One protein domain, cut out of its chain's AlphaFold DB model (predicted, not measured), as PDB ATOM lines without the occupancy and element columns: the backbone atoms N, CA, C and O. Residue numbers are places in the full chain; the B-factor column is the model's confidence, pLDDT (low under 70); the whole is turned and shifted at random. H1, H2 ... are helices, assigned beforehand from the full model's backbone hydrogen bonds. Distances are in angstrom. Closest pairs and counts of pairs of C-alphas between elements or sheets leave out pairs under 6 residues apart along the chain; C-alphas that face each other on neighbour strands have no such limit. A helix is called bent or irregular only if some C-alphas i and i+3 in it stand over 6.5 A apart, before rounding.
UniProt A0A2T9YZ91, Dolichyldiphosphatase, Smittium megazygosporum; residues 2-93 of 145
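AT A GLANCE: This is residues 2 to 93 of the 145 residues of the protein "Dolichyldiphosphatase" of Smittium megazygosporum (UniProt A0A2T9YZ91). Two long helices, H2 and H3, lie side by side as a helical hairpin, and H1 makes a splayed arm that forms an open V with H2, the tight link from H1 to H2 being at the point of the V. The first part of that arm, residues 2 to 16 of H1, sticks out free, and the long link from H2 to H3 makes a loop at the hairpin's other end. The printed part has 92 residues with three named helices, in the order H1, H2, H3, and no named strand; the class is all helix. The whole is loose, with a radius of gyration of the C-alphas of 17.2 A, and only just elongated, spanning 51 by 34 by 21 A.

IN THESE COORDINATES: H1 is residues 2 to 24, 31.7 A from first to last C-alpha, and begins with C-alpha 2 at (66.088, -59.284, 27.060). It has a kink of 32 degrees near residue 11. It is irregular, but only just: C-alphas 7 and 10 are 7.0 A apart, against about 5 A in a regular helix. H2 is residues 27 to 50, 33.1 A long, with C-alpha 27 at (95.315, -51.071, 8.162). H3 is residues 67 to 88, 31.4 A long, and ends with C-alpha 88 at (97.878, -57.139, -4.934).

HOW THE PARTS SIT: H1 and H2 are close but not clearly touching, with 2 pairs of C-alphas within 8 A. Their closest C-alphas, those of Val 21 and Leu 29, are 6.3 A apart. Their lines stand at a steep tilt of 50 degrees, opposite ways, the line of H1 being a rough one. H2 and H3 touch and form a helical hairpin. Their closest C-alphas, those of Asn 43 and Ala 67, are 6.4 A apart, and 11 pairs of C-alphas lie within 8 A. They run opposite ways at a shallow tilt of 24 degrees. H1 and H3 are apart. In H2 and H3 every O i to N i+4 pair is within hydrogen-bond range; in H1 16 of 19 are.

THE WHOLE: The two C-alphas farthest apart are those of Gly 57 and Gly 90, at 51.9 A. Without residues 2 to 16, which stand free, the body of 77 residues spans 51 by 29 by 19 A. The printed part has no cut. The link from H1 to H2, 2 residues, is tight, and the link from H2 to H3, residues 51 to 66, is long. The mean pLDDT of the printed part is 87.5, and residues 2 to 3 and 56 to 60 of the model are under 70.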
ATOM      1  N   ILE A   2      65.507 -59.366  28.428       66.12
ATOM      2  CA  ILE A   2      66.088 -59.284  27.060       66.12
ATOM      3  C   ILE A   2      66.390 -57.854  26.592       66.12
ATOM      4  O   ILE A   2      67.467 -57.607  26.062       66.12
ATOM      5  N   GLY A   3      65.489 -56.894  26.831       68.50
ATOM      6  CA  GLY A   3      65.730 -55.489  26.463       68.50
ATOM      7  C   GLY A   3      66.977 -54.901  27.132       68.50
ATOM      8  O   GLY A   3      67.670 -54.087  26.539       68.50
ATOM      9  N   VAL A   4      67.314 -55.397  28.325       71.69
ATOM     10  CA  VAL A   4      68.530 -55.038  29.059       71.69
ATOM     11  C   VAL A   4      69.769 -55.614  28.362       71.69
ATOM     12  O   VAL A   4      70.736 -54.895  28.147       71.69
ATOM     13  N   VAL A   5      69.723 -56.877  27.922       76.50
ATOM     14  CA  VAL A   5      70.818 -57.511  27.161       76.50
ATOM     15  C   VAL A   5      71.062 -56.793  25.832       76.50
ATOM     16  O   VAL A   5      72.204 -56.468  25.518       76.50
ATOM     17  N   ILE A   6      70.005 -56.491  25.073       79.44
ATOM     18  CA  ILE A   6      70.115 -55.771  23.792       79.44
ATOM     19  C   ILE A   6      70.642 -54.350  24.012       79.44
ATOM     20  O   ILE A   6      71.479 -53.886  23.244       79.44
ATOM     21  N   HIS A   7      70.206 -53.676  25.079       82.19
ATOM     22  CA  HIS A   7      70.699 -52.349  25.434       82.19
ATOM     23  C   HIS A   7      72.199 -52.356  25.756       82.19
ATOM     24  O   HIS A   7      72.905 -51.437  25.356       82.19
ATOM     25  N   TYR A   8      72.701 -53.389  26.442       86.81
ATOM     26  CA  TYR A   8      74.124 -53.493  26.782       86.81
ATOM     27  C   TYR A   8      75.001 -54.077  25.670       86.81
ATOM     28  O   TYR A   8      76.222 -53.921  25.708       86.81
ATOM     29  N   LEU A   9      74.406 -54.702  24.655       84.81
ATOM     30  CA  LEU A   9      75.138 -55.338  23.564       84.81
ATOM     31  C   LEU A   9      76.128 -54.387  22.851       84.81
ATOM     32  O   LEU A   9      77.283 -54.784  22.678       84.81
ATOM     33  N   PRO A  10      75.777 -53.129  22.507       82.12
ATOM     34  CA  PRO A  10      76.728 -52.183  21.921       82.12
ATOM     35  C   PRO A  10      77.939 -51.909  22.822       82.12
ATOM     36  O   PRO A  10      79.061 -51.813  22.329       82.12
ATOM     37  N   TYR A  11      77.734 -51.848  24.140       85.00
ATOM     38  CA  TYR A  11      78.795 -51.586  25.115       85.00
ATOM     39  C   TYR A  11      79.799 -52.740  25.217       85.00
ATOM     40  O   TYR A  11      80.939 -52.506  25.596       85.00
ATOM     41  N   GLY A  12      79.408 -53.967  24.849       86.81
ATOM     42  CA  GLY A  12      80.329 -55.100  24.706       86.81
ATOM     43  C   GLY A  12      80.986 -55.174  23.323       86.81
ATOM     44  O   GLY A  12      82.175 -55.473  23.211       86.81
ATOM     45  N   LEU A  13      80.236 -54.867  22.261       86.31
ATOM     46  CA  LEU A  13      80.729 -54.959  20.883       86.31
ATOM     47  C   LEU A  13      81.790 -53.901  20.558       86.31
ATOM     48  O   LEU A  13      82.795 -54.226  19.931       86.31
ATOM     49  N   VAL A  14      81.611 -52.656  21.007       85.50
ATOM     50  CA  VAL A  14      82.569 -51.566  20.754       85.50
ATOM     51  C   VAL A  14      83.975 -51.872  21.301       85.50
ATOM     52  O   VAL A  14      84.927 -51.820  20.515       85.50
ATOM     53  N   PRO A  15      84.168 -52.238  22.586       86.25
ATOM     54  CA  PRO A  15      85.490 -52.609  23.083       86.25
ATOM     55  C   PRO A  15      86.005 -53.907  22.455       86.25
ATOM     56  O   PRO A  15      87.201 -53.994  22.189       86.25
ATOM     57  N   ALA A  16      85.144 -54.884  22.141       87.44
ATOM     58  CA  ALA A  16      85.565 -56.089  21.421       87.44
ATOM     59  C   ALA A  16      86.149 -55.749  20.038       87.44
ATOM     60  O   ALA A  16      87.220 -56.242  19.680       87.44
ATOM     61  N   PHE A  17      85.511 -54.849  19.287       84.88
ATOM     62  CA  PHE A  17      86.049 -54.352  18.021       84.88
ATOM     63  C   PHE A  17      87.354 -53.575  18.210       84.88
ATOM     64  O   PHE A  17      88.305 -53.798  17.459       84.88
ATOM     65  N   GLY A  18      87.443 -52.734  19.245       84.31
ATOM     66  CA  GLY A  18      88.687 -52.052  19.611       84.31
ATOM     67  C   GLY A  18      89.831 -53.036  19.876       84.31
ATOM     68  O   GLY A  18      90.926 -52.881  19.338       84.31
ATOM     69  N   LEU A  19      89.567 -54.109  20.624       88.44
ATOM     70  CA  LEU A  19      90.540 -55.170  20.886       88.44
ATOM     71  C   LEU A  19      90.954 -55.905  19.610       88.44
ATOM     72  O   LEU A  19      92.142 -56.168  19.433       88.44
ATOM     73  N   VAL A  20      90.020 -56.198  18.701       88.00
ATOM     74  CA  VAL A  20      90.339 -56.804  17.398       88.00
ATOM     75  C   VAL A  20      91.276 -55.899  16.601       88.00
ATOM     76  O   VAL A  20      92.285 -56.377  16.087       88.00
ATOM     77  N   VAL A  21      91.013 -54.593  16.551       87.38
ATOM     78  CA  VAL A  21      91.904 -53.629  15.886       87.38
ATOM     79  C   VAL A  21      93.287 -53.612  16.544       87.38
ATOM     80  O   VAL A  21      94.295 -53.707  15.844       87.38
ATOM     81  N   LEU A  22      93.356 -53.561  17.877       87.25
ATOM     82  CA  LEU A  22      94.621 -53.524  18.623       87.25
ATOM     83  C   LEU A  22      95.432 -54.823  18.522       87.25
ATOM     84  O   LEU A  22      96.665 -54.777  18.587       87.25
ATOM     85  N   LYS A  23      94.760 -55.971  18.391       91.88
ATOM     86  CA  LYS A  23      95.389 -57.291  18.259       91.88
ATOM     87  C   LYS A  23      95.824 -57.578  16.831       91.88
ATOM     88  O   LYS A  23      96.950 -58.010  16.623       91.88
ATOM     89  N   VAL A  24      94.946 -57.338  15.863       85.00
ATOM     90  CA  VAL A  24      95.183 -57.680  14.457       85.00
ATOM     91  C   VAL A  24      96.021 -56.608  13.756       85.00
ATOM     92  O   VAL A  24      96.770 -56.934  12.839       85.00
ATOM     93  N   ARG A  25      95.923 -55.340  14.188       82.38
ATOM     94  CA  ARG A  25      96.713 -54.188  13.704       82.38
ATOM     95  C   ARG A  25      96.763 -54.055  12.178       82.38
ATOM     96  O   ARG A  25      97.739 -53.571  11.616       82.38
ATOM     97  N   GLN A  26      95.704 -54.485  11.495       85.69
ATOM     98  CA  GLN A  26      95.603 -54.390  10.043       85.69
ATOM     99  C   GLN A  26      95.050 -53.026   9.639       85.69
ATOM    100  O   GLN A  26      93.982 -52.615  10.098       85.69
ATOM    101  N   LEU A  27      95.738 -52.361   8.710       84.94
ATOM    102  CA  LEU A  27      95.315 -51.071   8.162       84.94
ATOM    103  C   LEU A  27      93.909 -51.134   7.544       84.94
ATOM    104  O   LEU A  27      93.137 -50.189   7.666       84.94
ATOM    105  N   SER A  28      93.535 -52.275   6.955       86.62
ATOM    106  CA  SER A  28      92.185 -52.497   6.424       86.62
ATOM    107  C   SER A  28      91.102 -52.401   7.501       86.62
ATOM    108  O   SER A  28      90.034 -51.859   7.235       86.62
ATOM    109  N   LEU A  29      91.366 -52.867   8.727       87.12
ATOM    110  CA  LEU A  29      90.406 -52.757   9.829       87.12
ATOM    111  C   LEU A  29      90.268 -51.311  10.307       87.12
ATOM    112  O   LEU A  29      89.154 -50.855  10.545       87.12
ATOM    113  N   LEU A  30      91.378 -50.573  10.391       87.88
ATOM    114  CA  LEU A  30      91.346 -49.143  10.713       87.88
ATOM    115  C   LEU A  30      90.555 -48.353   9.666       87.88
ATOM    116  O   LEU A  30      89.711 -47.538  10.029       87.88
ATOM    117  N   TYR A  31      90.775 -48.644   8.382       90.50
ATOM    118  CA  TYR A  31      90.021 -48.039   7.287       90.50
ATOM    119  C   TYR A  31      88.519 -48.353   7.381       90.50
ATOM    120  O   TYR A  31      87.698 -47.452   7.220       90.50
ATOM    121  N   PHE A  32      88.148 -49.595   7.714       91.94
ATOM    122  CA  PHE A  32      86.748 -49.974   7.915       91.94
ATOM    123  C   PHE A  32      86.094 -49.196   9.058       91.94
ATOM    124  O   PHE A  32      85.127 -48.472   8.836       91.94
ATOM    125  N   PHE A  33      86.622 -49.324  10.279       90.62
ATOM    126  CA  PHE A  33      85.997 -48.736  11.464       90.62
ATOM    127  C   PHE A  33      86.054 -47.208  11.441       90.62
ATOM    128  O   PHE A  33      85.049 -46.561  11.727       90.62
ATOM    129  N   GLY A  34      87.187 -46.626  11.036       91.44
ATOM    130  CA  GLY A  34      87.299 -45.182  10.833       91.44
ATOM    131  C   GLY A  34      86.304 -44.683   9.786       91.44
ATOM    132  O   GLY A  34      85.609 -43.695  10.012       91.44
ATOM    133  N   GLY A  35      86.159 -45.420   8.682       93.06
ATOM    134  CA  GLY A  35      85.167 -45.134   7.655       93.06
ATOM    135  C   GLY A  35      83.726 -45.202   8.165       93.06
ATOM    136  O   GLY A  35      82.944 -44.326   7.818       93.06
ATOM    137  N   VAL A  36      83.376 -46.151   9.044       93.31
ATOM    138  CA  VAL A  36      82.043 -46.212   9.679       93.31
ATOM    139  C   VAL A  36      81.757 -44.945  10.490       93.31
ATOM    140  O   VAL A  36      80.698 -44.345  10.308       93.31
ATOM    141  N   PHE A  37      82.696 -44.501  11.332       91.88
ATOM    142  CA  PHE A  37      82.519 -43.284  12.134       91.88
ATOM    143  C   PHE A  37      82.399 -42.030  11.269       91.88
ATOM    144  O   PHE A  37      81.509 -41.210  11.498       91.88
ATOM    145  N   ILE A  38      83.255 -41.891  10.253       95.19
ATOM    146  CA  ILE A  38      83.196 -40.766   9.313       95.19
ATOM    147  C   ILE A  38      81.873 -40.794   8.542       95.19
ATOM    148  O   ILE A  38      81.225 -39.760   8.400       95.19
ATOM    149  N   ASN A  39      81.441 -41.965   8.076       95.25
ATOM    150  CA  ASN A  39      80.206 -42.122   7.321       95.25
ATOM    151  C   ASN A  39      78.977 -41.737   8.158       95.25
ATOM    152  O   ASN A  39      78.128 -40.983   7.685       95.25
ATOM    153  N   GLU A  40      78.904 -42.189   9.410       93.12
ATOM    154  CA  GLU A  40      77.816 -41.818  10.323       93.12
ATOM    155  C   GLU A  40      77.857 -40.325  10.678       93.12
ATOM    156  O   GLU A  40      76.834 -39.642  10.608       93.12
ATOM    157  N   GLY A  41      79.044 -39.779  10.964       94.06
ATOM    158  CA  GLY A  41      79.226 -38.354  11.246       94.06
ATOM    159  C   GLY A  41      78.810 -37.462  10.072       94.06
ATOM    160  O   GLY A  41      78.092 -36.479  10.260       94.06
ATOM    161  N   LEU A  42      79.182 -37.838   8.846       95.00
ATOM    162  CA  LEU A  42      78.741 -37.154   7.629       95.00
ATOM    163  C   LEU A  42      77.233 -37.295   7.418       95.00
ATOM    164  O   LEU A  42      76.582 -36.316   7.064       95.00
ATOM    165  N   ASN A  43      76.656 -38.476   7.664       94.38
ATOM    166  CA  ASN A  43      75.211 -38.673   7.556       94.38
ATOM    167  C   ASN A  43      74.458 -37.744   8.517       94.38
ATOM    168  O   ASN A  43      73.511 -37.064   8.113       94.38
ATOM    169  N   PHE A  44      74.922 -37.670   9.767       92.25
ATOM    170  CA  PHE A  44      74.391 -36.775  10.784       92.25
ATOM    171  C   PHE A  44      74.516 -35.308  10.363       92.25
ATOM    172  O   PHE A  44      73.513 -34.592  10.362       92.25
ATOM    173  N   ALA A  45      75.704 -34.860   9.952       94.31
ATOM    174  CA  ALA A  45      75.928 -33.481   9.524       94.31
ATOM    175  C   ALA A  45      75.024 -33.108   8.338       94.31
ATOM    176  O   ALA A  45      74.299 -32.116   8.392       94.31
ATOM    177  N   LEU A  46      74.981 -33.948   7.301       92.88
ATOM    178  CA  LEU A  46      74.171 -33.711   6.107       92.88
ATOM    179  C   LEU A  46      72.671 -33.684   6.413       92.88
ATOM    180  O   LEU A  46      71.957 -32.854   5.851       92.88
ATOM    181  N   LYS A  47      72.188 -34.519   7.341       92.31
ATOM    182  CA  LYS A  47      70.794 -34.458   7.811       92.31
ATOM    183  C   LYS A  47      70.450 -33.103   8.419       92.31
ATOM    184  O   LYS A  47      69.360 -32.591   8.171       92.31
ATOM    185  N   HIS A  48      71.375 -32.515   9.175       90.50
ATOM    186  CA  HIS A  48      71.189 -31.209   9.809       90.50
ATOM    187  C   HIS A  48      71.420 -30.032   8.857       90.50
ATOM    188  O   HIS A  48      70.954 -28.934   9.155       90.50
ATOM    189  N   VAL A  49      72.081 -30.245   7.718       93.25
ATOM    190  CA  VAL A  49      72.246 -29.230   6.666       93.25
ATOM    191  C   VAL A  49      71.054 -29.228   5.705       93.25
ATOM    192  O   VAL A  49      70.461 -28.181   5.478       93.25
ATOM    193  N   ILE A  50      70.674 -30.392   5.164       91.50
ATOM    194  CA  ILE A  50      69.648 -30.507   4.111       91.50
ATOM    195  C   ILE A  50      68.238 -30.362   4.687       91.50
ATOM    196  O   ILE A  50      67.358 -29.795   4.047       91.50
ATOM    197  N   LYS A  51      68.007 -30.899   5.890       87.81
ATOM    198  CA  LYS A  51      66.737 -30.807   6.623       87.81
ATOM    199  C   LYS A  51      65.477 -31.203   5.836       87.81
ATOM    200  O   LYS A  51      64.382 -30.753   6.149       87.81
ATOM    201  N   GLN A  52      65.609 -32.086   4.846       86.38
ATOM    202  CA  GLN A  52      64.468 -32.528   4.048       86.38
ATOM    203  C   GLN A  52      63.466 -33.325   4.895       86.38
ATOM    204  O   GLN A  52      63.847 -34.250   5.619       86.38
ATOM    205  N   GLU A  53      62.179 -33.019   4.741       83.12
ATOM    206  CA  GLU A  53      61.086 -33.767   5.360       83.12
ATOM    207  C   GLU A  53      60.960 -35.190   4.788       83.12
ATOM    208  O   GLU A  53      61.173 -35.440   3.598       83.12
ATOM    209  N   ARG A  54      60.624 -36.164   5.644       81.94
ATOM    210  CA  ARG A  54      60.411 -37.549   5.203       81.94
ATOM    211  C   ARG A  54      59.097 -37.688   4.423       81.94
ATOM    212  O   ARG A  54      58.107 -37.061   4.792       81.94
ATOM    213  N   PRO A  55      59.033 -38.569   3.407       79.62
ATOM    214  CA  PRO A  55      57.774 -38.880   2.733       79.62
ATOM    215  C   PRO A  55      56.724 -39.422   3.726       79.62
ATOM    216  O   PRO A  55      57.009 -40.375   4.449       79.62
ATOM    217  N   ARG A  56      55.532 -38.798   3.741       62.53
ATOM    218  CA  ARG A  56      54.278 -39.164   4.451       62.53
ATOM    219  C   ARG A  56      54.443 -39.931   5.776       62.53
ATOM    220  O   ARG A  56      54.521 -41.157   5.787       62.53
ATOM    221  N   GLY A  57      54.379 -39.215   6.902       58.69
ATOM    222  CA  GLY A  57      54.038 -39.774   8.224       58.69
ATOM    223  C   GLY A  57      55.028 -40.772   8.845       58.69
ATOM    224  O   GLY A  57      54.778 -41.268   9.942       58.69
ATOM    225  N   LYS A  58      56.155 -41.080   8.189       64.25
ATOM    226  CA  LYS A  58      57.169 -42.002   8.718       64.25
ATOM    227  C   LYS A  58      58.224 -41.257   9.538       64.25
ATOM    228  O   LYS A  58      58.927 -40.422   8.989       64.25
ATOM    229  N   SER A  59      58.317 -41.643  10.817       62.50
ATOM    230  CA  SER A  59      59.320 -41.332  11.858       62.50
ATOM    231  C   SER A  59      59.814 -39.879  11.996       62.50
ATOM    232  O   SER A  59      60.207 -39.210  11.045       62.50
ATOM    233  N   LYS A  60      59.897 -39.398  13.244       65.56
ATOM    234  CA  LYS A  60      60.427 -38.062  13.571       65.56
ATOM    235  C   LYS A  60      61.862 -37.885  13.019       65.56
ATOM    236  O   LYS A  60      62.700 -38.774  13.184       65.56
ATOM    237  N   GLY A  61      62.144 -36.763  12.346       73.19
ATOM    238  CA  GLY A  61      63.488 -36.365  11.881       73.19
ATOM    239  C   GLY A  61      63.667 -36.238  10.357       73.19
ATOM    240  O   GLY A  61      62.746 -36.478   9.581       73.19
ATOM    241  N   TYR A  62      64.879 -35.863   9.935       81.88
ATOM    242  CA  TYR A  62      65.202 -35.540   8.538       81.88
ATOM    243  C   TYR A  62      65.413 -36.777   7.649       81.88
ATOM    244  O   TYR A  62      66.076 -37.759   8.021       81.88
ATOM    245  N   GLY A  63      64.839 -36.722   6.446       79.25
ATOM    246  CA  GLY A  63      64.778 -37.820   5.486       79.25
ATOM    247  C   GLY A  63      66.043 -38.031   4.668       79.25
ATOM    248  O   GLY A  63      66.418 -39.181   4.442       79.25
ATOM    249  N   MET A  64      66.742 -36.959   4.297       85.62
ATOM    250  CA  MET A  64      67.969 -37.049   3.502       85.62
ATOM    251  C   MET A  64      69.230 -36.733   4.312       85.62
ATOM    252  O   MET A  64      69.166 -35.876   5.188       85.62
ATOM    253  N   PRO A  65      70.369 -37.387   4.012       90.12
ATOM    254  CA  PRO A  65      70.513 -38.563   3.144       90.12
ATOM    255  C   PRO A  65      70.029 -39.871   3.809       90.12
ATOM    256  O   PRO A  65      69.883 -39.970   5.035       90.12
ATOM    257  N   SER A  66      69.769 -40.899   2.992       90.69
ATOM    258  CA  SER A  66      69.421 -42.243   3.477       90.69
ATOM    259  C   SER A  66      70.642 -42.906   4.114       90.69
ATOM    260  O   SER A  66      71.597 -43.238   3.416       90.69
ATOM    261  N   ALA A  67      70.598 -43.126   5.432       89.38
ATOM    262  CA  ALA A  67      71.679 -43.782   6.174       89.38
ATOM    263  C   ALA A  67      71.977 -45.186   5.628       89.38
ATOM    264  O   ALA A  67      73.133 -45.532   5.405       89.38
ATOM    265  N   HIS A  68      70.933 -45.958   5.309       90.06
ATOM    266  CA  HIS A  68      71.076 -47.297   4.732       90.06
ATOM    267  C   HIS A  68      71.775 -47.264   3.374       90.06
ATOM    268  O   HIS A  68      72.681 -48.059   3.139       90.06
ATOM    269  N   ALA A  69      71.384 -46.341   2.489       93.44
ATOM    270  CA  ALA A  69      72.020 -46.216   1.180       93.44
ATOM    271  C   ALA A  69      73.486 -45.784   1.323       93.44
ATOM    272  O   ALA A  69      74.369 -46.425   0.765       93.44
ATOM    273  N   GLN A  70      73.748 -44.757   2.137       94.38
ATOM    274  CA  GLN A  70      75.092 -44.233   2.361       94.38
ATOM    275  C   GLN A  70      76.031 -45.300   2.946       94.38
ATOM    276  O   GLN A  70      77.126 -45.517   2.428       94.38
ATOM    277  N   PHE A  71      75.587 -46.020   3.980       94.12
ATOM    278  CA  PHE A  71      76.336 -47.129   4.569       94.12
ATOM    279  C   PHE A  71      76.562 -48.277   3.577       94.12
ATOM    280  O   PHE A  71      77.673 -48.793   3.486       94.12
ATOM    281  N   SER A  72      75.551 -48.642   2.784       95.50
ATOM    282  CA  SER A  72      75.681 -49.707   1.778       95.50
ATOM    283  C   SER A  72      76.703 -49.347   0.693       95.50
ATOM    284  O   SER A  72      77.525 -50.180   0.315       95.50
ATOM    285  N   SER A  73      76.707 -48.094   0.229       95.50
ATOM    286  CA  SER A  73      77.701 -47.588  -0.728       95.50
ATOM    287  C   SER A  73      79.115 -47.559  -0.142       95.50
ATOM    288  O   SER A  73      80.078 -47.909  -0.834       95.50
ATOM    289  N   PHE A  74      79.252 -47.189   1.136       95.75
ATOM    290  CA  PHE A  74      80.523 -47.278   1.852       95.75
ATOM    291  C   PHE A  74      81.020 -48.728   1.934       95.75
ATOM    292  O   PHE A  74      82.154 -49.001   1.538       95.75
ATOM    293  N   LEU A  75      80.169 -49.668   2.365       94.25
ATOM    294  CA  LEU A  75      80.514 -51.090   2.442       94.25
ATOM    295  C   LEU A  75      80.961 -51.644   1.089       94.25
ATOM    296  O   LEU A  75      81.987 -52.313   1.019       94.25
ATOM    297  N   PHE A  76      80.238 -51.331   0.014       95.44
ATOM    298  CA  PHE A  76      80.608 -51.765  -1.332       95.44
ATOM    299  C   PHE A  76      82.000 -51.257  -1.739       95.44
ATOM    300  O   PHE A  76      82.840 -52.020  -2.227       95.44
ATOM    301  N   SER A  77      82.274 -49.977  -1.480       95.31
ATOM    302  CA  SER A  77      83.571 -49.356  -1.771       95.31
ATOM    303  C   SER A  77      84.697 -49.968  -0.930       95.31
ATOM    304  O   SER A  77      85.782 -50.243  -1.448       95.31
ATOM    305  N   TYR A  78      84.429 -50.248   0.348       94.88
ATOM    306  CA  TYR A  78      85.350 -50.945   1.242       94.88
ATOM    307  C   TYR A  78      85.644 -52.374   0.768       94.88
ATOM    308  O   TYR A  78      86.808 -52.760   0.687       94.88
ATOM    309  N   SER A  79      84.619 -53.152   0.408       93.94
ATOM    310  CA  SER A  79      84.786 -54.519  -0.099       93.94
ATOM    311  C   SER A  79      85.639 -54.548  -1.364       93.94
ATOM    312  O   SER A  79      86.541 -55.377  -1.468       93.94
ATOM    313  N   ARG A  80      85.430 -53.602  -2.292       94.12
ATOM    314  CA  ARG A  80      86.283 -53.450  -3.481       94.12
ATOM    315  C   ARG A  80      87.743 -53.209  -3.102       94.12
ATOM    316  O   ARG A  80      88.626 -53.886  -3.626       94.12
ATOM    317  N   PHE A  81      88.001 -52.261  -2.198       93.56
ATOM    318  CA  PHE A  81      89.350 -52.006  -1.688       93.56
ATOM    319  C   PHE A  81      89.957 -53.273  -1.071       93.56
ATOM    320  O   PHE A  81      91.078 -53.651  -1.410       93.56
ATOM    321  N   TRP A  82      89.193 -53.977  -0.237       91.75
ATOM    322  CA  TRP A  82      89.643 -55.197   0.422       91.75
ATOM    323  C   TRP A  82      90.028 -56.284  -0.591       91.75
ATOM    324  O   TRP A  82      91.131 -56.825  -0.505       91.75
ATOM    325  N   PHE A  83      89.205 -56.549  -1.609       93.25
ATOM    326  CA  PHE A  83      89.557 -57.505  -2.663       93.25
ATOM    327  C   PHE A  83      90.822 -57.105  -3.426       93.25
ATOM    328  O   PHE A  83      91.699 -57.945  -3.629       93.25
ATOM    329  N   ASN A  84      90.966 -55.824  -3.776       93.31
ATOM    330  CA  ASN A  84      92.157 -55.327  -4.465       93.31
ATOM    331  C   ASN A  84      93.430 -55.569  -3.648       93.31
ATOM    332  O   ASN A  84      94.432 -56.004  -4.209       93.31
ATOM    333  N   THR A  85      93.391 -55.361  -2.326       92.06
ATOM    334  CA  THR A  85      94.553 -55.658  -1.472       92.06
ATOM    335  C   THR A  85      94.919 -57.144  -1.483       92.06
ATOM    336  O   THR A  85      96.099 -57.482  -1.530       92.06
ATOM    337  N   ARG A  86      93.936 -58.055  -1.507       92.56
ATOM    338  CA  ARG A  86      94.203 -59.503  -1.573       92.56
ATOM    339  C   ARG A  86      94.797 -59.935  -2.904       92.56
ATOM    340  O   ARG A  86      95.682 -60.787  -2.904       92.56
ATOM    341  N   ILE A  87      94.351 -59.329  -4.001       94.56
ATOM    342  CA  ILE A  87      94.924 -59.571  -5.328       94.56
ATOM    343  C   ILE A  87      96.351 -59.021  -5.397       94.56
ATOM    344  O   ILE A  87      97.261 -59.735  -5.807       94.56
ATOM    345  N   TYR A  88      96.567 -57.790  -4.928       94.31
ATOM    346  CA  TYR A  88      97.878 -57.139  -4.934       94.31
ATOM    347  C   TYR A  88      98.934 -57.925  -4.143       94.31
ATOM    348  O   TYR A  88     100.061 -58.084  -4.598       94.31
ATOM    349  N   HIS A  89      98.564 -58.463  -2.979       93.19
ATOM    350  CA  HIS A  89      99.456 -59.288  -2.159       93.19
ATOM    351  C   HIS A  89      99.540 -60.759  -2.607       93.19
ATOM    352  O   HIS A  89     100.179 -61.558  -1.928       93.19
ATOM    353  N   GLY A  90      98.890 -61.138  -3.713       93.81
ATOM    354  CA  GLY A  90      98.955 -62.494  -4.265       93.81
ATOM    355  C   GLY A  90      98.183 -63.557  -3.476       93.81
ATOM    356  O   GLY A  90      98.329 -64.741  -3.759       93.81
ATOM    357  N   TYR A  91      97.340 -63.171  -2.511       93.44
ATOM    358  CA  TYR A  91      96.493 -64.120  -1.775       93.44
ATOM    359  C   TYR A  91      95.394 -64.724  -2.656       93.44
ATOM    360  O   TYR A  91      94.978 -65.858  -2.425       93.44
ATOM    361  N   HIS A  92      94.916 -63.968  -3.648       94.25
ATOM    362  CA  HIS A  92      93.879 -64.403  -4.582       94.25
ATOM    363  C   HIS A  92      94.160 -63.921  -6.001       94.25
ATOM    364  O   HIS A  92      94.690 -62.831  -6.205       94.25
ATOM    365  N   SER A  93      93.733 -64.698  -6.995       96.12
ATOM    366  CA  SER A  93      93.692 -64.231  -8.381       96.12
ATOM    367  C   SER A  93      92.410 -63.443  -8.666       96.12
ATOM    368  O   SER A  93      91.384 -63.615  -8.002       96.12
TER     369      SER A  93